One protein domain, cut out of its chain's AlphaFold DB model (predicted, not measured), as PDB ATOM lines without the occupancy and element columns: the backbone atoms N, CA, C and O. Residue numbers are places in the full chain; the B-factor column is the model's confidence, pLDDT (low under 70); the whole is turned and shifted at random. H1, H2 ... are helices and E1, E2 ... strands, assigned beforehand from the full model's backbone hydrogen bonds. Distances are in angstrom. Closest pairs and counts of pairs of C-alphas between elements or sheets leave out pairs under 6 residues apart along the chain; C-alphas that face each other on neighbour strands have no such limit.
ATOM      1  N   LYS A   2      17.955  13.362  -4.116       34.78
ATOM      2  CA  LYS A   2      18.193  14.776  -3.770       34.78
ATOM      3  C   LYS A   2      18.572  15.664  -4.971       34.78
ATOM      4  O   LYS A   2      17.966  16.703  -5.167       34.78
ATOM      5  N   ILE A   3      19.469  15.194  -5.841       38.81
ATOM      6  CA  ILE A   3      19.880  15.921  -7.064       38.81
ATOM      7  C   ILE A   3      18.722  16.055  -8.071       38.81
ATOM      8  O   ILE A   3      18.599  17.071  -8.748       38.81
ATOM      9  N   PHE A   4      17.862  15.037  -8.177       39.59
ATOM     10  CA  PHE A   4      16.685  15.076  -9.052       39.59
ATOM     11  C   PHE A   4      15.636  16.054  -8.514       39.59
ATOM     12  O   PHE A   4      15.134  16.875  -9.272       39.59
ATOM     13  N   GLN A   5      15.386  16.038  -7.201       46.28
ATOM     14  CA  GLN A   5      14.536  17.024  -6.536       46.28
ATOM     15  C   GLN A   5      15.082  18.449  -6.704       46.28
ATOM     16  O   GLN A   5      14.319  19.346  -7.030       46.28
ATOM     17  N   GLU A   6      16.391  18.659  -6.557       53.78
ATOM     18  CA  GLU A   6      17.028  19.970  -6.755       53.78
ATOM     19  C   GLU A   6      16.907  20.461  -8.207       53.78
ATOM     20  O   GLU A   6      16.545  21.615  -8.432       53.78
ATOM     21  N   LYS A   7      17.131  19.587  -9.201       55.62
ATOM     22  CA  LYS A   7      16.931  19.919 -10.624       55.62
ATOM     23  C   LYS A   7      15.469  20.214 -10.950       55.62
ATOM     24  O   LYS A   7      15.189  21.187 -11.635       55.62
ATOM     25  N   MET A   8      14.547  19.409 -10.433       65.94
ATOM     26  CA  MET A   8      13.110  19.594 -10.620       65.94
ATOM     27  C   MET A   8      12.642  20.926 -10.021       65.94
ATOM     28  O   MET A   8      11.986  21.700 -10.706       65.94
ATOM     29  N   GLN A   9      13.037  21.241  -8.782       66.12
ATOM     30  CA  GLN A   9      12.724  22.527  -8.148       66.12
ATOM     31  C   GLN A   9      13.327  23.706  -8.920       66.12
ATOM     32  O   GLN A   9      12.690  24.747  -9.056       66.12
ATOM     33  N   HIS A  10      14.536  23.543  -9.462       71.31
ATOM     34  CA  HIS A  10      15.158  24.565 -10.294       71.31
ATOM     35  C   HIS A  10      14.359  24.823 -11.578       71.31
ATOM     36  O   HIS A  10      14.004  25.973 -11.836       71.31
ATOM     37  N   GLU A  11      14.021  23.777 -12.338       69.38
ATOM     38  CA  GLU A  11      13.199  23.883 -13.552       69.38
ATOM     39  C   GLU A  11      11.829  24.505 -13.258       69.38
ATOM     40  O   GLU A  11      11.398  25.422 -13.959       69.38
ATOM     41  N   ILE A  12      11.182  24.096 -12.165       69.44
ATOM     42  CA  ILE A  12       9.910  24.679 -11.731       69.44
ATOM     43  C   ILE A  12      10.078  26.163 -11.403       69.44
ATOM     44  O   ILE A  12       9.293  26.978 -11.875       69.44
ATOM     45  N   SER A  13      11.126  26.548 -10.669       66.75
ATOM     46  CA  SER A  13      11.394  27.958 -10.357       66.75
ATOM     47  C   SER A  13      11.621  28.802 -11.615       66.75
ATOM     48  O   SER A  13      11.173  29.945 -11.681       66.75
ATOM     49  N   LEU A  14      12.271  28.242 -12.642       67.81
ATOM     50  CA  LEU A  14      12.496  28.911 -13.921       67.81
ATOM     51  C   LEU A  14      11.188  29.085 -14.693       67.81
ATOM     52  O   LEU A  14      10.976  30.143 -15.286       67.81
ATOM     53  N   ILE A  15      10.320  28.072 -14.684       64.94
ATOM     54  CA  ILE A  15       8.978  28.145 -15.266       64.94
ATOM     55  C   ILE A  15       8.154  29.207 -14.528       64.94
ATOM     56  O   ILE A  15       7.671  30.135 -15.168       64.94
ATOM     57  N   VAL A  16       8.099  29.157 -13.194       64.38
ATOM     58  CA  VAL A  16       7.388  30.131 -12.347       64.38
ATOM     59  C   VAL A  16       7.887  31.557 -12.586       64.38
ATOM     60  O   VAL A  16       7.086  32.469 -12.765       64.38
ATOM     61  N   LYS A  17       9.203  31.762 -12.679       64.00
ATOM     62  CA  LYS A  17       9.792  33.075 -12.973       64.00
ATOM     63  C   LYS A  17       9.457  33.568 -14.385       64.00
ATOM     64  O   LYS A  17       9.255  34.756 -14.601       64.00
ATOM     65  N   LYS A  18       9.358  32.668 -15.369       57.94
ATOM     66  CA  LYS A  18       8.887  33.005 -16.729       57.94
ATOM     67  C   LYS A  18       7.386  33.322 -16.781       57.94
ATOM     68  O   LYS A  18       6.945  33.919 -17.765       57.94
ATOM     69  N   MET A  19       6.631  32.948 -15.747       60.09
ATOM     70  CA  MET A  19       5.209  33.241 -15.548       60.09
ATOM     71  C   MET A  19       4.984  34.552 -14.760       60.09
ATOM     72  O   MET A  19       3.902  34.746 -14.225       60.09
ATOM     73  N   GLU A  20       5.962  35.471 -14.687       50.31
ATOM     74  CA  GLU A  20       5.901  36.745 -13.925       50.31
ATOM     75  C   GLU A  20       4.756  37.719 -14.319       50.31
ATOM     76  O   GLU A  20       4.591  38.758 -13.684       50.31
ATOM     77  N   ASN A  21       3.895  37.366 -15.281       51.94
ATOM     78  CA  ASN A  21       2.553  37.938 -15.384       51.94
ATOM     79  C   ASN A  21       1.565  37.006 -14.664       51.94
ATOM     80  O   ASN A  21       1.375  35.854 -15.041       51.94
ATOM     81  N   ILE A  22       0.939  37.549 -13.625       56.91
ATOM     82  CA  ILE A  22       0.305  36.902 -12.466       56.91
ATOM     83  C   ILE A  22      -0.875  35.889 -12.664       56.91
ATOM     84  O   ILE A  22      -1.207  35.236 -11.675       56.91
ATOM     85  N   PRO A  23      -1.511  35.616 -13.828       68.62
ATOM     86  CA  PRO A  23      -2.707  34.752 -13.822       68.62
ATOM     87  C   PRO A  23      -2.481  33.241 -13.584       68.62
ATOM     88  O   PRO A  23      -3.217  32.632 -12.815       68.62
ATOM     89  N   ALA A  24      -1.484  32.598 -14.200       68.94
ATOM     90  CA  ALA A  24      -1.466  31.127 -14.294       68.94
ATOM     91  C   ALA A  24      -1.131  30.402 -12.977       68.94
ATOM     92  O   ALA A  24      -1.797  29.431 -12.616       68.94
ATOM     93  N   LEU A  25      -0.127  30.875 -12.229       76.19
ATOM     94  CA  LEU A  25       0.246  30.258 -10.951       76.19
ATOM     95  C   LEU A  25      -0.820  30.494  -9.871       76.19
ATOM     96  O   LEU A  25      -1.084  29.606  -9.059       76.19
ATOM     97  N   LEU A  26      -1.439  31.678  -9.855       74.06
ATOM     98  CA  LEU A  26      -2.538  31.961  -8.935       74.06
ATOM     99  C   LEU A  26      -3.765  31.108  -9.257       74.06
ATOM    100  O   LEU A  26      -4.329  30.521  -8.337       74.06
ATOM    101  N   MET A  27      -4.116  30.966 -10.539       74.81
ATOM    102  CA  MET A  27      -5.185  30.059 -10.966       74.81
ATOM    103  C   MET A  27      -4.872  28.614 -10.583       74.81
ATOM    104  O   MET A  27      -5.735  27.917 -10.067       74.81
ATOM    105  N   TYR A  28      -3.625  28.162 -10.737       81.38
ATOM    106  CA  TYR A  28      -3.256  26.819 -10.293       81.38
ATOM    107  C   TYR A  28      -3.446  26.639  -8.780       81.38
ATOM    108  O   TYR A  28      -4.050  25.664  -8.335       81.38
ATOM    109  N   LYS A  29      -3.001  27.615  -7.978       81.62
ATOM    110  CA  LYS A  29      -3.198  27.624  -6.519       81.62
ATOM    111  C   LYS A  29      -4.688  27.634  -6.133       81.62
ATOM    112  O   LYS A  29      -5.027  27.060  -5.095       81.62
ATOM    113  N   SER A  30      -5.566  28.258  -6.926       75.81
ATOM    114  CA  SER A  30      -7.007  28.329  -6.645       75.81
ATOM    115  C   SER A  30      -7.763  27.041  -6.971       75.81
ATOM    116  O   SER A  30      -8.811  26.816  -6.377       75.81
ATOM    117  N   VAL A  31      -7.231  26.163  -7.833       79.19
ATOM    118  CA  VAL A  31      -7.855  24.853  -8.109       79.19
ATOM    119  C   VAL A  31      -7.921  23.984  -6.851       79.19
ATOM    120  O   VAL A  31      -8.878  23.242  -6.659       79.19
ATOM    121  N   PHE A  32      -6.944  24.102  -5.946       81.75
ATOM    122  CA  PHE A  32      -6.880  23.293  -4.726       81.75
ATOM    123  C   PHE A  32      -7.776  23.832  -3.602       81.75
ATOM    124  O   PHE A  32      -7.320  24.149  -2.496       81.75
ATOM    125  N   GLN A  33      -9.065  23.942  -3.897       79.31
ATOM    126  CA  GLN A  33     -10.112  24.333  -2.967       79.31
ATOM    127  C   GLN A  33     -11.190  23.259  -2.929       79.31
ATOM    128  O   GLN A  33     -11.544  22.679  -3.952       79.31
ATOM    129  N   LYS A  34     -11.741  23.018  -1.736       79.50
ATOM    130  CA  LYS A  34     -12.746  21.972  -1.522       79.50
ATOM    131  C   LYS A  34     -13.952  22.151  -2.455       79.50
ATOM    132  O   LYS A  34     -14.295  21.222  -3.172       79.50
ATOM    133  N   LYS A  35     -14.483  23.379  -2.525       76.44
ATOM    134  CA  LYS A  35     -15.616  23.747  -3.387       76.44
ATOM    135  C   LYS A  35     -15.364  23.455  -4.873       76.44
ATOM    136  O   LYS A  35     -16.273  23.032  -5.573       76.44
ATOM    137  N   VAL A  36     -14.134  23.659  -5.355       74.12
ATOM    138  CA  VAL A  36     -13.770  23.382  -6.755       74.12
ATOM    139  C   VAL A  36     -13.838  21.879  -7.021       74.12
ATOM    140  O   VAL A  36     -14.470  21.461  -7.986       74.12
ATOM    141  N   PHE A  37     -13.257  21.052  -6.149       77.06
ATOM    142  CA  PHE A  37     -13.328  19.599  -6.310       77.06
ATOM    143  C   PHE A  37     -14.760  19.068  -6.198       77.06
ATOM    144  O   PHE A  37     -15.161  18.282  -7.045       77.06
ATOM    145  N   GLU A  38     -15.550  19.544  -5.233       76.25
ATOM    146  CA  GLU A  38     -16.961  19.151  -5.089       76.25
ATOM    147  C   GLU A  38     -17.809  19.545  -6.308       76.25
ATOM    148  O   GLU A  38     -18.718  18.812  -6.684       76.25
ATOM    149  N   LYS A  39     -17.502  20.673  -6.968       73.12
ATOM    150  CA  LYS A  39     -18.224  21.111  -8.171       73.12
ATOM    151  C   LYS A  39     -17.919  20.240  -9.391       73.12
ATOM    152  O   LYS A  39     -18.833  19.871 -10.121       73.12
ATOM    153  N   PHE A  40     -16.644  19.939  -9.642       66.19
ATOM    154  CA  PHE A  40     -16.229  19.210 -10.852       66.19
ATOM    155  C   PHE A  40     -16.183  17.692 -10.678       66.19
ATOM    156  O   PHE A  40     -16.172  16.969 -11.673       66.19
ATOM    157  N   HIS A  41     -16.148  17.214  -9.437       69.44
ATOM    158  CA  HIS A  41     -16.152  15.802  -9.086       69.44
ATOM    159  C   HIS A  41     -16.993  15.590  -7.810       69.44
ATOM    160  O   HIS A  41     -16.442  15.343  -6.736       69.44
ATOM    161  N   PRO A  42     -18.331  15.704  -7.898       70.38
ATOM    162  CA  PRO A  42     -19.216  15.634  -6.731       70.38
ATOM    163  C   PRO A  42     -19.134  14.300  -5.980       70.38
ATOM    164  O   PRO A  42     -19.315  14.274  -4.766       70.38
ATOM    165  N   ASP A  43     -18.776  13.218  -6.675       75.12
ATOM    166  CA  ASP A  43     -18.600  11.879  -6.101       75.12
ATOM    167  C   ASP A  43     -17.153  11.610  -5.644       75.12
ATOM    168  O   ASP A  43     -16.712  10.464  -5.585       75.12
ATOM    169  N   ILE A  44     -16.359  12.660  -5.393       73.88
ATOM    170  CA  ILE A  44     -14.964  12.490  -4.979       73.88
ATOM    171  C   ILE A  44     -14.883  11.849  -3.592       73.88
ATOM    172  O   ILE A  44     -15.519  12.303  -2.641       73.88
ATOM    173  N   ASP A  45     -14.062  10.811  -3.471       79.38
ATOM    174  CA  ASP A  45     -13.809  10.151  -2.194       79.38
ATOM    175  C   ASP A  45     -13.197  11.128  -1.164       79.38
ATOM    176  O   ASP A  45     -12.324  11.943  -1.488       79.38
ATOM    177  N   GLU A  46     -13.655  11.068   0.094       77.06
ATOM    178  CA  GLU A  46     -13.215  11.995   1.149       77.06
ATOM    179  C   GLU A  46     -11.712  11.881   1.449       77.06
ATOM    180  O   GLU A  46     -11.052  12.886   1.742       77.06
ATOM    181  N   GLU A  47     -11.148  10.675   1.365       70.31
ATOM    182  CA  GLU A  47      -9.726  10.430   1.580       70.31
ATOM    183  C   GLU A  47      -8.905  11.051   0.445       70.31
ATOM    184  O   GLU A  47      -7.947  11.791   0.706       70.31
ATOM    185  N   LEU A  48      -9.332  10.852  -0.806       68.69
ATOM    186  CA  LEU A  48      -8.731  11.492  -1.975       68.69
ATOM    187  C   LEU A  48      -8.799  13.023  -1.890       68.69
ATOM    188  O   LEU A  48      -7.789  13.710  -2.084       68.69
ATOM    189  N   LEU A  49      -9.965  13.571  -1.552       77.12
ATOM    190  CA  LEU A  49     -10.159  15.007  -1.379       77.12
ATOM    191  C   LEU A  49      -9.212  15.566  -0.308       77.12
ATOM    192  O   LEU A  49      -8.591  16.617  -0.494       77.12
ATOM    193  N   SER A  50      -9.034  14.843   0.800       73.88
ATOM    194  CA  SER A  50      -8.103  15.232   1.862       73.88
ATOM    195  C   SER A  50      -6.643  15.279   1.379       73.88
ATOM    196  O   SER A  50      -5.899  16.205   1.732       73.88
ATOM    197  N   LEU A  51      -6.236  14.326   0.532       72.69
ATOM    198  CA  LEU A  51      -4.900  14.236  -0.058       72.69
ATOM    199  C   LEU A  51      -4.651  15.373  -1.053       72.69
ATOM    200  O   LEU A  51      -3.621  16.049  -0.958       72.69
ATOM    201  N   LEU A  52      -5.617  15.652  -1.930       74.00
ATOM    202  CA  LEU A  52      -5.588  16.775  -2.869       74.00
ATOM    203  C   LEU A  52      -5.440  18.115  -2.144       74.00
ATOM    204  O   LEU A  52      -4.556  18.911  -2.463       74.00
ATOM    205  N   LEU A  53      -6.243  18.353  -1.103       80.06
ATOM    206  CA  LEU A  53      -6.162  19.579  -0.303       80.06
ATOM    207  C   LEU A  53      -4.844  19.672   0.479       80.06
ATOM    208  O   LEU A  53      -4.265  20.755   0.611       80.06
ATOM    209  N   LYS A  54      -4.324  18.544   0.986       76.62
ATOM    210  CA  LYS A  54      -2.999  18.490   1.622       76.62
ATOM    211  C   LYS A  54      -1.901  18.875   0.638       76.62
ATOM    212  O   LYS A  54      -1.005  19.620   1.033       76.62
ATOM    213  N   ASN A  55      -1.982  18.414  -0.606       74.12
ATOM    214  CA  ASN A  55      -1.047  18.810  -1.645       74.12
ATOM    215  C   ASN A  55      -1.201  20.292  -2.027       74.12
ATOM    216  O   ASN A  55      -0.214  21.022  -2.082       74.12
ATOM    217  N   GLY A  56      -2.435  20.788  -2.131       78.06
ATOM    218  CA  GLY A  56      -2.724  22.209  -2.330       78.06
ATOM    219  C   GLY A  56      -2.049  23.126  -1.310       78.06
ATOM    220  O   GLY A  56      -1.541  24.190  -1.661       78.06
ATOM    221  N   ARG A  57      -1.960  22.702  -0.040       77.88
ATOM    222  CA  ARG A  57      -1.195  23.433   0.988       77.88
ATOM    223  C   ARG A  57       0.302  23.513   0.672       77.88
ATOM    224  O   ARG A  57       0.904  24.545   0.953       77.88
ATOM    225  N   GLN A  58       0.896  22.469   0.093       77.94
ATOM    226  CA  GLN A  58       2.304  22.477  -0.327       77.94
ATOM    227  C   GLN A  58       2.520  23.424  -1.511       77.94
ATOM    228  O   GLN A  58       3.429  24.249  -1.475       77.94
ATOM    229  N   ILE A  59       1.614  23.404  -2.490       78.19
ATOM    230  CA  ILE A  59       1.648  24.298  -3.655       78.19
ATOM    231  C   ILE A  59       1.498  25.769  -3.239       78.19
ATOM    232  O   ILE A  59       2.205  26.640  -3.750       78.19
ATOM    233  N   LYS A  60       0.631  26.075  -2.262       76.69
ATOM    234  CA  LYS A  60       0.523  27.428  -1.678       76.69
ATOM    235  C   LYS A  60       1.831  27.889  -1.021       76.69
ATOM    236  O   LYS A  60       2.107  29.083  -1.028       76.69
ATOM    237  N   GLN A  61       2.638  26.954  -0.514       78.69
ATOM    238  CA  GLN A  61       3.991  27.182   0.014       78.69
ATOM    239  C   GLN A  61       5.088  27.096  -1.064       78.69
ATOM    240  O   GLN A  61       6.266  27.023  -0.721       78.69
ATOM    241  N   GLU A  62       4.712  27.071  -2.347       78.12
ATOM    242  CA  GLU A  62       5.625  26.993  -3.498       78.12
ATOM    243  C   GLU A  62       6.508  25.743  -3.497       78.12
ATOM    244  O   GLU A  62       7.611  25.717  -4.041       78.12
ATOM    245  N   ARG A  63       5.994  24.672  -2.890       75.88
ATOM    246  CA  ARG A  63       6.567  23.335  -2.964       75.88
ATOM    247  C   ARG A  63       5.797  22.557  -4.012       75.88
ATOM    248  O   ARG A  63       4.692  22.091  -3.752       75.88
ATOM    249  N   PHE A  64       6.398  22.458  -5.185       75.88
ATOM    250  CA  PHE A  64       5.821  21.777  -6.334       75.88
ATOM    251  C   PHE A  64       6.458  20.404  -6.543       75.88
ATOM    252  O   PHE A  64       7.619  20.176  -6.188       75.88
ATOM    253  N   MET A  65       5.699  19.521  -7.165       73.56
ATOM    254  CA  MET A  65       6.082  18.191  -7.603       73.56
ATOM    255  C   MET A  65       6.226  18.162  -9.135       73.56
ATOM    256  O   MET A  65       5.905  19.129  -9.828       73.56
ATOM    257  N   TYR A  66       6.734  17.059  -9.683       72.75
ATOM    258  CA  TYR A  66       6.940  16.916 -11.130       72.75
ATOM    259  C   TYR A  66       5.612  16.999 -11.901       72.75
ATOM    260  O   TYR A  66       5.526  17.576 -12.986       72.75
ATOM    261  N   GLU A  67       4.556  16.471 -11.292       74.88
ATOM    262  CA  GLU A  67       3.192  16.401 -11.795       74.88
ATOM    263  C   GLU A  67       2.559  17.791 -11.978       74.88
ATOM    264  O   GLU A  67       1.689  17.954 -12.832       74.88
ATOM    265  N   ASP A  68       3.037  18.804 -11.246       79.00
ATOM    266  CA  ASP A  68       2.540  20.184 -11.316       79.00
ATOM    267  C   ASP A  68       3.015  20.933 -12.572       79.00
ATOM    268  O   ASP A  68       2.410  21.930 -12.970       79.00
ATOM    269  N   ILE A  69       4.078  20.457 -13.233       81.69
ATOM    270  CA  ILE A  69       4.694  21.146 -14.377       81.69
ATOM    271  C   ILE A  69       3.723  21.246 -15.558       81.69
ATOM    272  O   ILE A  69       3.543  22.320 -16.131       81.69
ATOM    273  N   ALA A  70       3.091  20.131 -15.927       83.56
ATOM    274  CA  ALA A  70       2.160  20.080 -17.052       83.56
ATOM    275  C   ALA A  70       0.954  21.031 -16.862       83.56
ATOM    276  O   ALA A  70       0.717  21.861 -17.741       83.56
ATOM    277  N   PRO A  71       0.240  21.000 -15.721       82.75
ATOM    278  CA  PRO A  71      -0.856  21.930 -15.431       82.75
ATOM    279  C   PRO A  71      -0.449  23.397 -15.494       82.75
ATOM    280  O   PRO A  71      -1.170  24.211 -16.067       82.75
ATOM    281  N   LEU A  72       0.722  23.738 -14.951       82.88
ATOM    282  CA  LEU A  72       1.231  25.107 -14.982       82.88
ATOM    283  C   LEU A  72       1.498  25.581 -16.416       82.88
ATOM    284  O   LEU A  72       1.095  26.688 -16.771       82.88
ATOM    285  N   ILE A  73       2.113  24.739 -17.256       84.38
ATOM    286  CA  ILE A  73       2.335  25.037 -18.681       84.38
ATOM    287  C   ILE A  73       1.004  25.179 -19.424       84.38
ATOM    288  O   ILE A  73       0.858  26.071 -20.259       84.38
ATOM    289  N   TYR A  74       0.033  24.313 -19.133       84.06
ATOM    290  CA  TYR A  74      -1.296  24.367 -19.737       84.06
ATOM    291  C   TYR A  74      -2.017  25.679 -19.404       84.06
ATOM    292  O   TYR A  74      -2.502  26.364 -20.306       84.06
ATOM    293  N   LEU A  75      -2.032  26.072 -18.128       81.81
ATOM    294  CA  LEU A  75      -2.648  27.321 -17.681       81.81
ATOM    295  C   LEU A  75      -1.939  28.549 -18.263       81.81
ATOM    296  O   LEU A  75      -2.610  29.455 -18.757       81.81
ATOM    297  N   ASP A  76      -0.601  28.568 -18.284       80.81
ATOM    298  CA  ASP A  76       0.163  29.641 -18.939       80.81
ATOM    299  C   ASP A  76      -0.221  29.766 -20.416       80.81
ATOM    300  O   ASP A  76      -0.512  30.861 -20.890       80.81
ATOM    301  N   ALA A  77      -0.311  28.642 -21.130       83.69
ATOM    302  CA  ALA A  77      -0.666  28.616 -22.544       83.69
ATOM    303  C   ALA A  77      -2.080  29.142 -22.823       83.69
ATOM    304  O   ALA A  77      -2.294  29.813 -23.833       83.69
ATOM    305  N   LYS A  78      -3.052  28.832 -21.954       79.38
ATOM    306  CA  LYS A  78      -4.443  29.288 -22.110       79.38
ATOM    307  C   LYS A  78      -4.601  30.779 -21.809       79.38
ATOM    308  O   LYS A  78      -5.401  31.440 -22.463       79.38
ATOM    309  N   ILE A  79      -3.829  31.316 -20.866       75.81
ATOM    310  CA  ILE A  79      -3.928  32.716 -20.433       75.81
ATOM    311  C   ILE A  79      -3.060  33.623 -21.304       75.81
ATOM    312  O   ILE A  79      -3.526  34.624 -21.842       75.81
ATOM    313  N   ASN A  80      -1.780  33.283 -21.423       75.81
ATOM    314  CA  ASN A  80      -0.771  34.112 -22.073       75.81
ATOM    315  C   ASN A  80      -0.584  33.750 -23.555       75.81
ATOM    316  O   ASN A  80       0.196  34.399 -24.255       75.81
ATOM    317  N   GLY A  81      -1.309  32.740 -24.041       76.38
ATOM    318  CA  GLY A  81      -1.154  32.191 -25.381       76.38
ATOM    319  C   GLY A  81       0.040  31.239 -25.493       76.38
ATOM    320  O   GLY A  81       1.004  31.283 -24.724       76.38
ATOM    321  N   LYS A  82      -0.002  30.368 -26.504       80.00
ATOM    322  CA  LYS A  82       1.102  29.456 -26.828       80.00
ATOM    323  C   LYS A  82       2.264  30.259 -27.418       80.00
ATOM    324  O   LYS A  82       2.109  30.922 -28.439       80.00
ATOM    325  N   LYS A  83       3.442  30.179 -26.794       73.31
ATOM    326  CA  LYS A  83       4.657  30.877 -27.267       73.31
ATOM    327  C   LYS A  83       5.423  30.110 -28.345       73.31
ATOM    328  O   LYS A  83       6.268  30.684 -29.021       73.31
ATOM    329  N   LEU A  84       5.164  28.810 -28.466       81.88
ATOM    330  CA  LEU A  84       5.889  27.893 -29.339       81.88
ATOM    331  C   LEU A  84       4.895  27.040 -30.121       81.88
ATOM    332  O   LEU A  84       3.826  26.701 -29.615       81.88
ATOM    333  N   GLN A  85       5.274  26.682 -31.342       89.12
ATOM    334  CA  GLN A  85       4.547  25.728 -32.163       89.12
ATOM    335  C   GLN A  85       5.551  24.925 -32.989       89.12
ATOM    336  O   GLN A  85       6.409  25.494 -33.663       89.12
ATOM    337  N   TYR A  86       5.440  23.606 -32.925       93.12
ATOM    338  CA  TYR A  86       6.290  22.664 -33.636       93.12
ATOM    339  C   TYR A  86       5.541  22.074 -34.836       93.12
ATOM    340  O   TYR A  86       4.330  21.842 -34.796       93.12
ATOM    341  N   GLU A  87       6.257  21.794 -35.922       94.50
ATOM    342  CA  GLU A  87       5.675  21.080 -37.068       94.50
ATOM    343  C   GLU A  87       5.394  19.612 -36.713       94.50
ATOM    344  O   GLU A  87       4.332  19.065 -37.027       94.50
ATOM    345  N   HIS A  88       6.331  18.980 -36.007       94.56
ATOM    346  CA  HIS A  88       6.245  17.585 -35.609       94.56
ATOM    347  C   HIS A  88       6.973  17.354 -34.284       94.56
ATOM    348  O   HIS A  88       8.054  17.905 -34.078       94.56
ATOM    349  N   ILE A  89       6.404  16.518 -33.416       94.81
ATOM    350  CA  ILE A  89       7.062  16.026 -32.200       94.81
ATOM    351  C   ILE A  89       7.194  14.506 -32.292       94.81
ATOM    352  O   ILE A  89       6.223  13.814 -32.590       94.81
ATOM    353  N   VAL A  90       8.384  13.987 -31.994       96.44
ATOM    354  CA  VAL A  90       8.606  12.553 -31.775       96.44
ATOM    355  C   VAL A  90       8.776  12.333 -30.280       96.44
ATOM    356  O   VAL A  90       9.638  12.956 -29.664       96.44
ATOM    357  N   ILE A  91       7.944  11.468 -29.712       94.00
ATOM    358  CA  ILE A  91       8.019  11.056 -28.313       94.00
ATOM    359  C   ILE A  91       8.471   9.608 -28.286       94.00
ATOM    360  O   ILE A  91       7.786   8.737 -28.823       94.00
ATOM    361  N   ASP A  92       9.617   9.381 -27.661       91.81
ATOM    362  CA  ASP A  92      10.105   8.050 -27.319       91.81
ATOM    363  C   ASP A  92       9.781   7.737 -25.853       91.81
ATOM    364  O   ASP A  92       9.613   8.658 -25.047       91.81
ATOM    365  N   GLU A  93       9.679   6.452 -25.517       88.88
ATOM    366  CA  GLU A  93       9.311   5.967 -24.176       88.88
ATOM    367  C   GLU A  93       7.999   6.589 -23.647       88.88
ATOM    368  O   GLU A  93       7.861   6.925 -22.468       88.88
ATOM    369  N   ALA A  94       7.005   6.752 -24.528       90.88
ATOM    370  CA  ALA A  94       5.757   7.457 -24.240       90.88
ATOM    371  C   ALA A  94       4.968   6.891 -23.050       90.88
ATOM    372  O   ALA A  94       4.171   7.608 -22.451       90.88
ATOM    373  N   GLN A  95       5.203   5.630 -22.680       87.00
ATOM    374  CA  GLN A  95       4.594   5.016 -21.506       87.00
ATOM    375  C   GLN A  95       5.010   5.659 -20.176       87.00
ATOM    376  O   GLN A  95       4.338   5.427 -19.179       87.00
ATOM    377  N   ASP A  96       6.082   6.456 -20.139       84.31
ATOM    378  CA  ASP A  96       6.484   7.205 -18.938       84.31
ATOM    379  C   ASP A  96       5.790   8.568 -18.814       84.31
ATOM    380  O   ASP A  96       5.926   9.231 -17.785       84.31
ATOM    381  N   TYR A  97       5.052   8.996 -19.839       86.31
ATOM    382  CA  TYR A  97       4.338  10.267 -19.837       86.31
ATOM    383  C   TYR A  97       2.880  10.065 -19.450       86.31
ATOM    384  O   TYR A  97       2.249   9.081 -19.841       86.31
ATOM    385  N   SER A  98       2.314  11.022 -18.720       84.62
ATOM    386  CA  SER A  98       0.881  10.993 -18.434       84.62
ATOM    387  C   SER A  98       0.063  11.356 -19.682       84.62
ATOM    388  O   SER A  98       0.530  12.136 -20.527       84.62
ATOM    389  N   PRO A  99      -1.194  10.882 -19.803       84.62
ATOM    390  CA  PRO A  99      -2.085  11.308 -20.883       84.62
ATOM    391  C   PRO A  99      -2.195  12.835 -20.986       84.62
ATOM    392  O   PRO A  99      -2.232  13.388 -22.084       84.62
ATOM    393  N   PHE A 100      -2.172  13.532 -19.846       84.50
ATOM    394  CA  PHE A 100      -2.253  14.987 -19.799       84.50
ATOM    395  C   PHE A 100      -0.996  15.677 -20.359       84.50
ATOM    396  O   PHE A 100      -1.108  16.632 -21.128       84.50
ATOM    397  N   GLN A 101       0.206  15.167 -20.064       88.19
ATOM    398  CA  GLN A 101       1.436  15.667 -20.693       88.19
ATOM    399  C   GLN A 101       1.402  15.512 -22.216       88.19
ATOM    400  O   GLN A 101       1.786  16.430 -22.943       88.19
ATOM    401  N   LEU A 102       0.931  14.362 -22.702       89.94
ATOM    402  CA  LEU A 102       0.812  14.083 -24.132       89.94
ATOM    403  C   LEU A 102      -0.227  14.990 -24.804       89.94
ATOM    404  O   LEU A 102       0.033  15.490 -25.898       89.94
ATOM    405  N   ALA A 103      -1.356  15.260 -24.140       86.56
ATOM    406  CA  ALA A 103      -2.367  16.213 -24.599       86.56
ATOM    407  C   ALA A 103      -1.787  17.626 -24.752       86.56
ATOM    408  O   ALA A 103      -1.954  18.252 -25.799       86.56
ATOM    409  N   ILE A 104      -1.011  18.091 -23.769       87.94
ATOM    410  CA  ILE A 104      -0.325  19.384 -23.863       87.94
ATOM    411  C   ILE A 104       0.686  19.372 -25.012       87.94
ATOM    412  O   ILE A 104       0.692  20.290 -25.822       87.94
ATOM    413  N   MET A 105       1.529  18.343 -25.138       90.31
ATOM    414  CA  MET A 105       2.513  18.277 -26.227       90.31
ATOM    415  C   MET A 105       1.854  18.278 -27.613       90.31
ATOM    416  O   MET A 105       2.327  18.982 -28.509       90.31
ATOM    417  N   LYS A 106       0.732  17.567 -27.776       88.19
ATOM    418  CA  LYS A 106      -0.099  17.611 -28.989       88.19
ATOM    419  C   LYS A 106      -0.543  19.030 -29.305       88.19
ATOM    420  O   LYS A 106      -0.469  19.454 -30.453       88.19
ATOM    421  N   ASP A 107      -0.952  19.775 -28.292       86.50
ATOM    422  CA  ASP A 107      -1.410  21.150 -28.427       86.50
ATOM    423  C   ASP A 107      -0.332  22.123 -28.926       86.50
ATOM    424  O   ASP A 107      -0.661  23.176 -29.483       86.50
ATOM    425  N   TYR A 108       0.941  21.773 -28.750       89.56
ATOM    426  CA  TYR A 108       2.096  22.529 -29.231       89.56
ATOM    427  C   TYR A 108       2.623  22.037 -30.588       89.56
ATOM    428  O   TYR A 108       3.596  22.603 -31.084       89.56
ATOM    429  N   ALA A 109       2.010  21.028 -31.219       91.00
ATOM    430  CA  ALA A 109       2.495  20.441 -32.469       91.00
ATOM    431  C   ALA A 109       1.402  20.275 -33.532       91.00
ATOM    432  O   ALA A 109       0.245  19.994 -33.234       91.00
ATOM    433  N   LYS A 110       1.759  20.385 -34.819       89.50
ATOM    434  CA  LYS A 110       0.812  20.043 -35.899       89.50
ATOM    435  C   LYS A 110       0.604  18.533 -36.033       89.50
ATOM    436  O   LYS A 110      -0.488  18.096 -36.394       89.50
ATOM    437  N   SER A 111       1.642  17.746 -35.749       90.81
ATOM    438  CA  SER A 111       1.638  16.284 -35.843       90.81
ATOM    439  C   SER A 111       2.560  15.646 -34.799       90.81
ATOM    440  O   SER A 111       3.455  16.306 -34.270       90.81
ATOM    441  N   MET A 112       2.341  14.364 -34.500       92.81
ATOM    442  CA  MET A 112       3.123  13.624 -33.508       92.81
ATOM    443  C   MET A 112       3.406  12.192 -33.952       92.81
ATOM    444  O   MET A 112       2.547  11.552 -34.554       92.81
ATOM    445  N   THR A 113       4.582  11.689 -33.589       94.62
ATOM    446  CA  THR A 113       4.914  10.261 -33.591       94.62
ATOM    447  C   THR A 113       5.147   9.834 -32.151       94.62
ATOM    448  O   THR A 113       5.982  10.419 -31.468       94.62
ATOM    449  N   ILE A 114       4.402   8.834 -31.689       93.62
ATOM    450  CA  ILE A 114       4.472   8.342 -30.314       93.62
ATOM    451  C   ILE A 114       4.970   6.900 -30.354       93.62
ATOM    452  O   ILE A 114       4.382   6.059 -31.034       93.62
ATOM    453  N   LEU A 115       6.066   6.639 -29.651       93.50
ATOM    454  CA  LEU A 115       6.755   5.355 -29.583       93.50
ATOM    455  C   LEU A 115       6.878   4.933 -28.118       93.50
ATOM    456  O   LEU A 115       7.060   5.771 -27.239       93.50
ATOM    457  N   GLY A 116       6.780   3.635 -27.847       90.31
ATOM    458  CA  GLY A 116       6.989   3.107 -26.503       90.31
ATOM    459  C   GLY A 116       6.589   1.646 -26.360       90.31
ATOM    460  O   GLY A 116       6.132   1.008 -27.312       90.31
ATOM    461  N   ASP A 117       6.725   1.137 -25.140       88.00
ATOM    462  CA  ASP A 117       6.289  -0.198 -24.735       88.00
ATOM    463  C   ASP A 117       5.643  -0.129 -23.346       88.00
ATOM    464  O   ASP A 117       6.311   0.074 -22.334       88.00
ATOM    465  N   ILE A 118       4.327  -0.328 -23.294       84.69
ATOM    466  CA  ILE A 118       3.520  -0.284 -22.065       84.69
ATOM    467  C   ILE A 118       4.003  -1.299 -21.014       84.69
ATOM    468  O   ILE A 118       3.917  -1.031 -19.811       84.69
ATOM    469  N   ALA A 119       4.560  -2.439 -21.443       81.81
ATOM    470  CA  ALA A 119       5.115  -3.441 -20.533       81.81
ATOM    471  C   ALA A 119       6.420  -2.970 -19.853       81.81
ATOM    472  O   ALA A 119       6.831  -3.551 -18.851       81.81
ATOM    473  N   GLN A 120       7.048  -1.897 -20.350       82.50
ATOM    474  CA  GLN A 120       8.273  -1.289 -19.804       82.50
ATOM    475  C   GLN A 120       8.018   0.033 -19.053       82.50
ATOM    476  O   GLN A 120       8.954   0.801 -18.798       82.50
ATOM    477  N   GLY A 121       6.762   0.342 -18.718       77.31
ATOM    478  CA  GLY A 121       6.416   1.510 -17.901       77.31
ATOM    479  C   GLY A 121       6.677   1.247 -16.418       77.31
ATOM    480  O   GLY A 121       6.018   0.402 -15.819       77.31
ATOM    481  N   ILE A 122       7.622   1.964 -15.805       64.75
ATOM    482  CA  ILE A 122       7.993   1.757 -14.386       64.75
ATOM    483  C   ILE A 122       7.119   2.606 -13.453       64.75
ATOM    484  O   ILE A 122       6.853   2.219 -12.316       64.75
ATOM    485  N   PHE A 123       6.632   3.749 -13.939       61.94
ATOM    486  CA  PHE A 123       5.821   4.693 -13.173       61.94
ATOM    487  C   PHE A 123       4.327   4.434 -13.384       61.94
ATOM    488  O   PHE A 123       3.634   5.257 -13.971       61.94
ATOM    489  N   SER A 124       3.811   3.294 -12.920       56.12
ATOM    490  CA  SER A 124       2.394   2.916 -13.111       56.12
ATOM    491  C   SER A 124       1.390   3.933 -12.548       56.12
ATOM    492  O   SER A 124       0.277   4.045 -13.046       56.12
ATOM    493  N   PHE A 125       1.777   4.707 -11.530       58.06
ATOM    494  CA  PHE A 125       0.923   5.755 -10.964       58.06
ATOM    495  C   PHE A 125       0.818   7.006 -11.854       58.06
ATOM    496  O   PHE A 125      -0.096   7.804 -11.671       58.06
ATOM    497  N   TYR A 126       1.735   7.190 -12.808       64.12
ATOM    498  CA  TYR A 126       1.877   8.434 -13.570       64.12
ATOM    499  C   TYR A 126       1.760   8.242 -15.081       64.12
ATOM    500  O   TYR A 126       1.056   8.992 -15.758       64.12
ATOM    501  N   GLY A 127       2.484   7.253 -15.598       72.69
ATOM    502  CA  GLY A 127       2.586   6.955 -17.015       72.69
ATOM    503  C   GLY A 127       1.355   6.248 -17.574       72.69
ATOM    504  O   GLY A 127       0.358   6.022 -16.883       72.69
ATOM    505  N   LEU A 128       1.440   5.869 -18.844       76.50
ATOM    506  CA  LEU A 128       0.388   5.117 -19.519       76.50
ATOM    507  C   LEU A 128       0.370   3.667 -19.038       76.50
ATOM    508  O   LEU A 128       1.393   2.976 -19.046       76.50
ATOM    509  N   ASP A 129      -0.819   3.163 -18.725       73.00
ATOM    510  CA  ASP A 129      -1.030   1.726 -18.557       73.00
ATOM    511  C   ASP A 129      -1.555   1.070 -19.818       73.00
ATOM    512  O   ASP A 129      -1.428  -0.146 -19.973       73.00
ATOM    513  N   ARG A 130      -2.165   1.857 -20.703       77.44
ATOM    514  CA  ARG A 130      -2.764   1.396 -21.948       77.44
ATOM    515  C   ARG A 130      -2.632   2.460 -23.028       77.44
ATOM    516  O   ARG A 130      -2.725   3.657 -22.772       77.44
ATOM    517  N   TRP A 131      -2.443   2.018 -24.267       83.50
ATOM    518  CA  TRP A 131      -2.375   2.927 -25.415       83.50
ATOM    519  C   TRP A 131      -3.729   3.581 -25.702       83.50
ATOM    520  O   TRP A 131      -3.774   4.709 -26.177       83.50
ATOM    521  N   GLU A 132      -4.820   2.906 -25.342       82.12
ATOM    522  CA  GLU A 132      -6.203   3.370 -25.461       82.12
ATOM    523  C   GLU A 132      -6.450   4.670 -24.666       82.12
ATOM    524  O   GLU A 132      -7.348   5.448 -24.990       82.12
ATOM    525  N   GLU A 133      -5.619   4.962 -23.658       78.81
ATOM    526  CA  GLU A 133      -5.636   6.240 -22.941       78.81
ATOM    527  C   GLU A 133      -5.205   7.403 -23.842       78.81
ATOM    528  O   GLU A 133      -5.778   8.488 -23.777       78.81
ATOM    529  N   ILE A 134      -4.233   7.190 -24.729       83.56
ATOM    530  CA  ILE A 134      -3.844   8.202 -25.717       83.56
ATOM    531  C   ILE A 134      -5.004   8.447 -26.688       83.56
ATOM    532  O   ILE A 134      -5.314   9.590 -27.022       83.56
ATOM    533  N   GLU A 135      -5.659   7.378 -27.130       79.88
ATOM    534  CA  GLU A 135      -6.784   7.453 -28.064       79.88
ATOM    535  C   GLU A 135      -7.940   8.257 -27.444       79.88
ATOM    536  O   GLU A 135      -8.433   9.208 -28.050       79.88
ATOM    537  N   SER A 136      -8.280   7.953 -26.187       76.62
ATOM    538  CA  SER A 136      -9.405   8.559 -25.464       76.62
ATOM    539  C   SER A 136      -9.126   9.982 -24.971       76.62
ATOM    540  O   SER A 136     -10.002  10.842 -25.027       76.62
ATOM    541  N   TYR A 137      -7.918  10.263 -24.470       74.44
ATOM    542  CA  TYR A 137      -7.616  11.548 -23.825       74.44
ATOM    543  C   TYR A 137      -6.851  12.520 -24.728       74.44
ATOM    544  O   TYR A 137      -7.031  13.731 -24.594       74.44
ATOM    545  N   VAL A 138      -6.033  12.028 -25.665       81.44
ATOM    546  CA  VAL A 138      -5.110  12.858 -26.459       81.44
ATOM    547  C   VAL A 138      -5.639  13.087 -27.875       81.44
ATOM    548  O   VAL A 138      -5.702  14.233 -28.315       81.44
ATOM    549  N   PHE A 139      -6.075  12.055 -28.607       81.25
ATOM    550  CA  PHE A 139      -6.498  12.169 -30.019       81.25
ATOM    551  C   PHE A 139      -8.009  12.008 -30.234       81.25
ATOM    552  O   PHE A 139      -8.435  11.368 -31.190       81.25
ATOM    553  N   LYS A 140      -8.802  12.696 -29.407       64.88
ATOM    554  CA  LYS A 140     -10.279  12.699 -29.419       64.88
ATOM    555  C   LYS A 140     -10.931  12.968 -30.789       64.88
ATOM    556  O   LYS A 140     -12.038  12.509 -31.032       64.88
ATOM    557  N   GLU A 141     -10.256  13.703 -31.682       59.00
ATOM    558  CA  GLU A 141     -10.855  14.253 -32.914       59.00
ATOM    559  C   GLU A 141     -10.056  13.989 -34.212       59.00
ATOM    560  O   GLU A 141     -10.292  14.650 -35.223       59.00
ATOM    561  N   LYS A 142      -9.062  13.083 -34.227       59.62
ATOM    562  CA  LYS A 142      -8.153  12.939 -35.388       59.62
ATOM    563  C   LYS A 142      -7.921  11.502 -35.842       59.62
ATOM    564  O   LYS A 142      -7.882  10.579 -35.039       59.62
ATOM    565  N   GLU A 143      -7.661  11.366 -37.146       70.44
ATOM    566  CA  GLU A 143      -7.078  10.183 -37.785       70.44
ATOM    567  C   GLU A 143      -5.705   9.873 -37.165       70.44
ATOM    568  O   GLU A 143      -4.671  10.385 -37.598       70.44
ATOM    569  N   PHE A 144      -5.678   9.054 -36.116       80.50
ATOM    570  CA  PHE A 144      -4.451   8.416 -35.657       80.50
ATOM    571  C   PHE A 144      -4.339   7.029 -36.291       80.50
ATOM    572  O   PHE A 144      -5.333   6.367 -36.591       80.50
ATOM    573  N   LYS A 145      -3.105   6.571 -36.493       85.94
ATOM    574  CA  LYS A 145      -2.831   5.203 -36.925       85.94
ATOM    575  C   LYS A 145      -1.904   4.555 -35.921       85.94
ATOM    576  O   LYS A 145      -0.745   4.946 -35.800       85.94
ATOM    577  N   ARG A 146      -2.408   3.534 -35.237       86.31
ATOM    578  CA  ARG A 146      -1.595   2.691 -34.368       86.31
ATOM    579  C   ARG A 146      -0.949   1.588 -35.194       86.31
ATOM    580  O   ARG A 146      -1.615   0.880 -35.947       86.31
ATOM    581  N   LEU A 147       0.366   1.469 -35.073       88.50
ATOM    582  CA  LEU A 147       1.148   0.397 -35.675       88.50
ATOM    583  C   LEU A 147       1.778  -0.418 -34.552       88.50
ATOM    584  O   LEU A 147       2.292   0.145 -33.589       88.50
ATOM    585  N   HIS A 148       1.749  -1.741 -34.686       85.56
ATOM    586  CA  HIS A 148       2.333  -2.652 -33.710       85.56
ATOM    587  C   HIS A 148       3.571  -3.314 -34.302       85.56
ATOM    588  O   HIS A 148       3.482  -4.052 -35.281       85.56
ATOM    589  N   ARG A 380     -11.954  20.991 -21.960       41.16
ATOM    590  CA  ARG A 380     -11.504  21.285 -20.586       41.16
ATOM    591  C   ARG A 380     -11.961  20.239 -19.570       41.16
ATOM    592  O   ARG A 380     -11.212  19.956 -18.639       41.16
ATOM    593  N   TYR A 381     -13.138  19.639 -19.755       37.62
ATOM    594  CA  TYR A 381     -13.661  18.588 -18.871       37.62
ATOM    595  C   TYR A 381     -12.774  17.335 -18.885       37.62
ATOM    596  O   TYR A 381     -12.407  16.802 -17.836       37.62
ATOM    597  N   TYR A 382     -12.369  16.900 -20.078       42.53
ATOM    598  CA  TYR A 382     -11.509  15.731 -20.245       42.53
ATOM    599  C   TYR A 382     -10.053  16.002 -19.857       42.53
ATOM    600  O   TYR A 382      -9.388  15.103 -19.350       42.53
ATOM    601  N   ASP A 383      -9.551  17.215 -20.088       46.22
ATOM    602  CA  ASP A 383      -8.204  17.617 -19.676       46.22
ATOM    603  C   ASP A 383      -8.094  17.682 -18.145       46.22
ATOM    604  O   ASP A 383      -7.115  17.212 -17.562       46.22
ATOM    605  N   PHE A 384      -9.146  18.172 -17.482       50.88
ATOM    606  CA  PHE A 384      -9.269  18.159 -16.027       50.88
ATOM    607  C   PHE A 384      -9.399  16.737 -15.464       50.88
ATOM    608  O   PHE A 384      -8.753  16.430 -14.470       50.88
ATOM    609  N   HIS A 385     -10.142  15.838 -16.119       51.12
ATOM    610  CA  HIS A 385     -10.200  14.418 -15.735       51.12
ATOM    611  C   HIS A 385      -8.864  13.693 -15.939       51.12
ATOM    612  O   HIS A 385      -8.437  12.932 -15.074       51.12
ATOM    613  N   ALA A 386      -8.163  13.951 -17.050       52.78
ATOM    614  CA  ALA A 386      -6.829  13.403 -17.286       52.78
ATOM    615  C   ALA A 386      -5.833  13.882 -16.218       52.78
ATOM    616  O   ALA A 386      -4.986  13.108 -15.775       52.78
ATOM    617  N   TRP A 387      -5.960  15.133 -15.767       60.66
ATOM    618  CA  TRP A 387      -5.192  15.680 -14.652       60.66
ATOM    619  C   TRP A 387      -5.587  15.077 -13.294       60.66
ATOM    620  O   TRP A 387      -4.713  14.626 -12.554       60.66
ATOM    621  N   LEU A 388      -6.882  15.006 -12.974       57.25
ATOM    622  CA  LEU A 388      -7.393  14.413 -11.732       57.25
ATOM    623  C   LEU A 388      -7.005  12.942 -11.594       57.25
ATOM    624  O   LEU A 388      -6.651  12.516 -10.503       57.25
ATOM    625  N   LYS A 389      -6.985  12.182 -12.691       60.44
ATOM    626  CA  LYS A 389      -6.536  10.786 -12.702       60.44
ATOM    627  C   LYS A 389      -5.085  10.631 -12.235       60.44
ATOM    628  O   LYS A 389      -4.783   9.710 -11.479       60.44
ATOM    629  N   VAL A 390      -4.192  11.533 -12.656       52.84
ATOM    630  CA  VAL A 390      -2.791  11.550 -12.186       52.84
ATOM    631  C   VAL A 390      -2.750  11.769 -10.673       52.84
ATOM    632  O   VAL A 390      -2.010  11.087  -9.965       52.84
ATOM    633  N   TRP A 391      -3.588  12.670 -10.160       54.66
ATOM    634  CA  TRP A 391      -3.685  12.925  -8.726       54.66
ATOM    635  C   TRP A 391      -4.329  11.789  -7.933       54.66
ATOM    636  O   TRP A 391      -3.862  11.505  -6.831       54.66
ATOM    637  N   HIS A 392      -5.353  11.133  -8.480       55.31
ATOM    638  CA  HIS A 392      -6.008   9.983  -7.862       55.31
ATOM    639  C   HIS A 392      -5.005   8.850  -7.639       55.31
ATOM    640  O   HIS A 392      -4.774   8.424  -6.510       55.31
ATOM    641  N   ARG A 393      -4.282   8.472  -8.695       56.66
ATOM    642  CA  ARG A 393      -3.244   7.433  -8.634       56.66
ATOM    643  C   ARG A 393      -2.085   7.802  -7.709       56.66
ATOM    644  O   ARG A 393      -1.550   6.947  -7.003       56.66
ATOM    645  N   TRP A 394      -1.686   9.075  -7.690       49.91
ATOM    646  CA  TRP A 394      -0.669   9.564  -6.758       49.91
ATOM    647  C   TRP A 394      -1.131   9.461  -5.296       49.91
ATOM    648  O   TRP A 394      -0.362   9.040  -4.429       49.91
ATOM    649  N   ALA A 395      -2.387   9.813  -5.021       49.03
ATOM    650  CA  ALA A 395      -3.000   9.722  -3.703       49.03
ATOM    651  C   ALA A 395      -3.089   8.264  -3.212       49.03
ATOM    652  O   ALA A 395      -2.657   7.980  -2.091       49.03
ATOM    653  N   GLU A 396      -3.529   7.332  -4.064       50.16
ATOM    654  CA  GLU A 396      -3.547   5.892  -3.766       50.16
ATOM    655  C   GLU A 396      -2.145   5.336  -3.473       50.16
ATOM    656  O   GLU A 396      -1.941   4.618  -2.491       50.16
ATOM    657  N   MET A 397      -1.139   5.700  -4.277       49.66
ATOM    658  CA  MET A 397       0.248   5.291  -4.034       49.66
ATOM    659  C   MET A 397       0.756   5.811  -2.682       49.66
ATOM    660  O   MET A 397       1.428   5.091  -1.940       49.66
ATOM    661  N   ARG A 398       0.443   7.067  -2.339       45.78
ATOM    662  CA  ARG A 398       0.858   7.672  -1.069       45.78
ATOM    663  C   ARG A 398       0.228   6.961   0.126       45.78
ATOM    664  O   ARG A 398       0.915   6.767   1.122       45.78
ATOM    665  N   LYS A 399      -1.030   6.534   0.005       49.81
ATOM    666  CA  LYS A 399      -1.709   5.706   1.008       49.81
ATOM    667  C   LYS A 399      -0.957   4.393   1.246       49.81
ATOM    668  O   LYS A 399      -0.606   4.090   2.379       49.81
ATOM    669  N   GLN A 400      -0.588   3.685   0.176       43.41
ATOM    670  CA  GLN A 400       0.173   2.428   0.270       43.41
ATOM    671  C   GLN A 400       1.582   2.593   0.866       43.41
ATOM    672  O   GLN A 400       2.127   1.645   1.435       43.41
ATOM    673  N   LEU A 401       2.198   3.768   0.704       40.16
ATOM    674  CA  LEU A 401       3.500   4.098   1.293       40.16
ATOM    675  C   LEU A 401       3.383   4.497   2.773       40.16
ATOM    676  O   LEU A 401       4.223   4.079   3.566       40.16
ATOM    677  N   ASP A 402       2.348   5.260   3.141       39.12
ATOM    678  CA  ASP A 402       2.089   5.692   4.522       39.12
ATOM    679  C   ASP A 402       1.575   4.518   5.400       39.12
ATOM    680  O   ASP A 402       1.861   4.488   6.589       39.12
ATOM    681  N   GLU A 403       0.903   3.504   4.835       35.53
ATOM    682  CA  GLU A 403       0.502   2.264   5.540       35.53
ATOM    683  C   GLU A 403       1.672   1.298   5.828       35.53
ATOM    684  O   GLU A 403       1.549   0.389   6.651       35.53
ATOM    685  N   LYS A 404       2.812   1.468   5.143       34.34
ATOM    686  CA  LYS A 404       4.022   0.632   5.284       34.34
ATOM    687  C   LYS A 404       5.115   1.265   6.161       34.34
ATOM    688  O   LYS A 404       6.187   0.671   6.295       34.34
TER     689      LYS A 404
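Overview. This is residues 2 to 148 and 380 to 404 of the 405 residues of the protein "DNA helicase" of Geobacillus stearothermophilus (UniProt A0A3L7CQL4). A small sheet of two parallel strands, E1 and E2, lies at one side of the model, and H6 packs on it and sits between it and a cluster of helices. H5, H7 and the long H8 each pack on H6, H2, H3 and H4 lie farther from the sheet, and H1 runs alongside H5 with few contacts. The printed part has 172 residues with eight named helices and two named strands, in the order H1, H2, H3, H4, H5, E1, H6, E2, H7, H8. The class is mostly helix. The whole is compact, with a radius of gyration of the C-alphas of 16.5 A, and rounded, spanning 42 by 40 by 38 A.

Arrangement. E1, residues 86 to 91, and E2, residues 109 to 114, are parallel neighbours with 16 degrees between their directions. N 91 and O 113, 2.8 A apart, and N 110 and O 86, 3.0 A apart, are within hydrogen-bond range. With H6, residues 99 to 107, they form a strand-helix-strand unit, two parallel neighbour strands with a helix between them in the chain, and its crossover is right-handed. The closest C-alphas of H6 and E2 are those of Lys 106 and Met 112, 6.8 A apart. H6 touches H7, residues 132 to 138, at a steep tilt of 47 degrees, with the C-alphas of Ala 103 and Val 138 closest at 4.7 A. H8, residues 380 to 402, touches H6 with residues 383 to 387 alone, opposite ways at a shallow tilt of 33 degrees, only just short of steep; the closest C-alphas are those of Phe 100 and Ala 386, 5.5 A apart. H8 and H7 only just touch, with 3 pairs of C-alphas within 8 A, the closest being those of Tyr 137 and Tyr 382 at 6.7 A. H5, residues 66 to 80, touches H6 with residues 70 to 74 alone, closest at the C-alphas of Ala 70 and Gln 101, 5.8 A apart. H2, residues 23 to 31, touches H5 at a steep tilt of 52 degrees, with the C-alphas of Ala 24 and Asp 76 closest at 5.1 A. H4, residues 46 to 60, is about perpendicular to H8 at 81 degrees and touches it, with the C-alphas of Leu 51 and Ala 395 closest at 6.1 A. H3, residues 34 to 40, only just touches H4, with 3 pairs of C-alphas within 8 A; those of Lys 34 and Leu 53 are closest at 7.1 A. H1, residues 2 to 18, touches no helix but is near H5, the same way at a shallow tilt of 8 degrees, with the C-alphas of Met 8 and Tyr 66 closest at 6.7 A. H4 and H5 are apart. Every O i to N i+4 pair is within hydrogen-bond range in H1, H2, H3, H6 and H7, against 10 of 11 in H4, 9 of 11 in H5 and 18 of 19 in H8.

Along the chain. E1 measures 12.9 A from first to last C-alpha, starting at C-alpha 86 (6.290, 22.664, -33.636), and E2 measures 12.4 A. H8, the longest helix, measures 32.5 A and ends at C-alpha 402 (2.089, 5.692, 4.522). H1 measures 24.2 A from C-alpha 2 (18.193, 14.776, -3.770), H5 21.8 A and H4 20.9 A. H2, H3, H6 and H7 are shorter.

Size, cuts and confidence. The C-alphas farthest apart are those of Glu 87 and Lys 404, at 47.1 A. Residues 149 to 379 are not printed, and C-alphas 148 and 380 are 30.6 A apart across this cut. The link from E2 to H7, residues 115 to 131, is long. The mean pLDDT of the printed part is 72.6; 58 residues are under 70, among them 380 to 404, and H8 has a mean of 49.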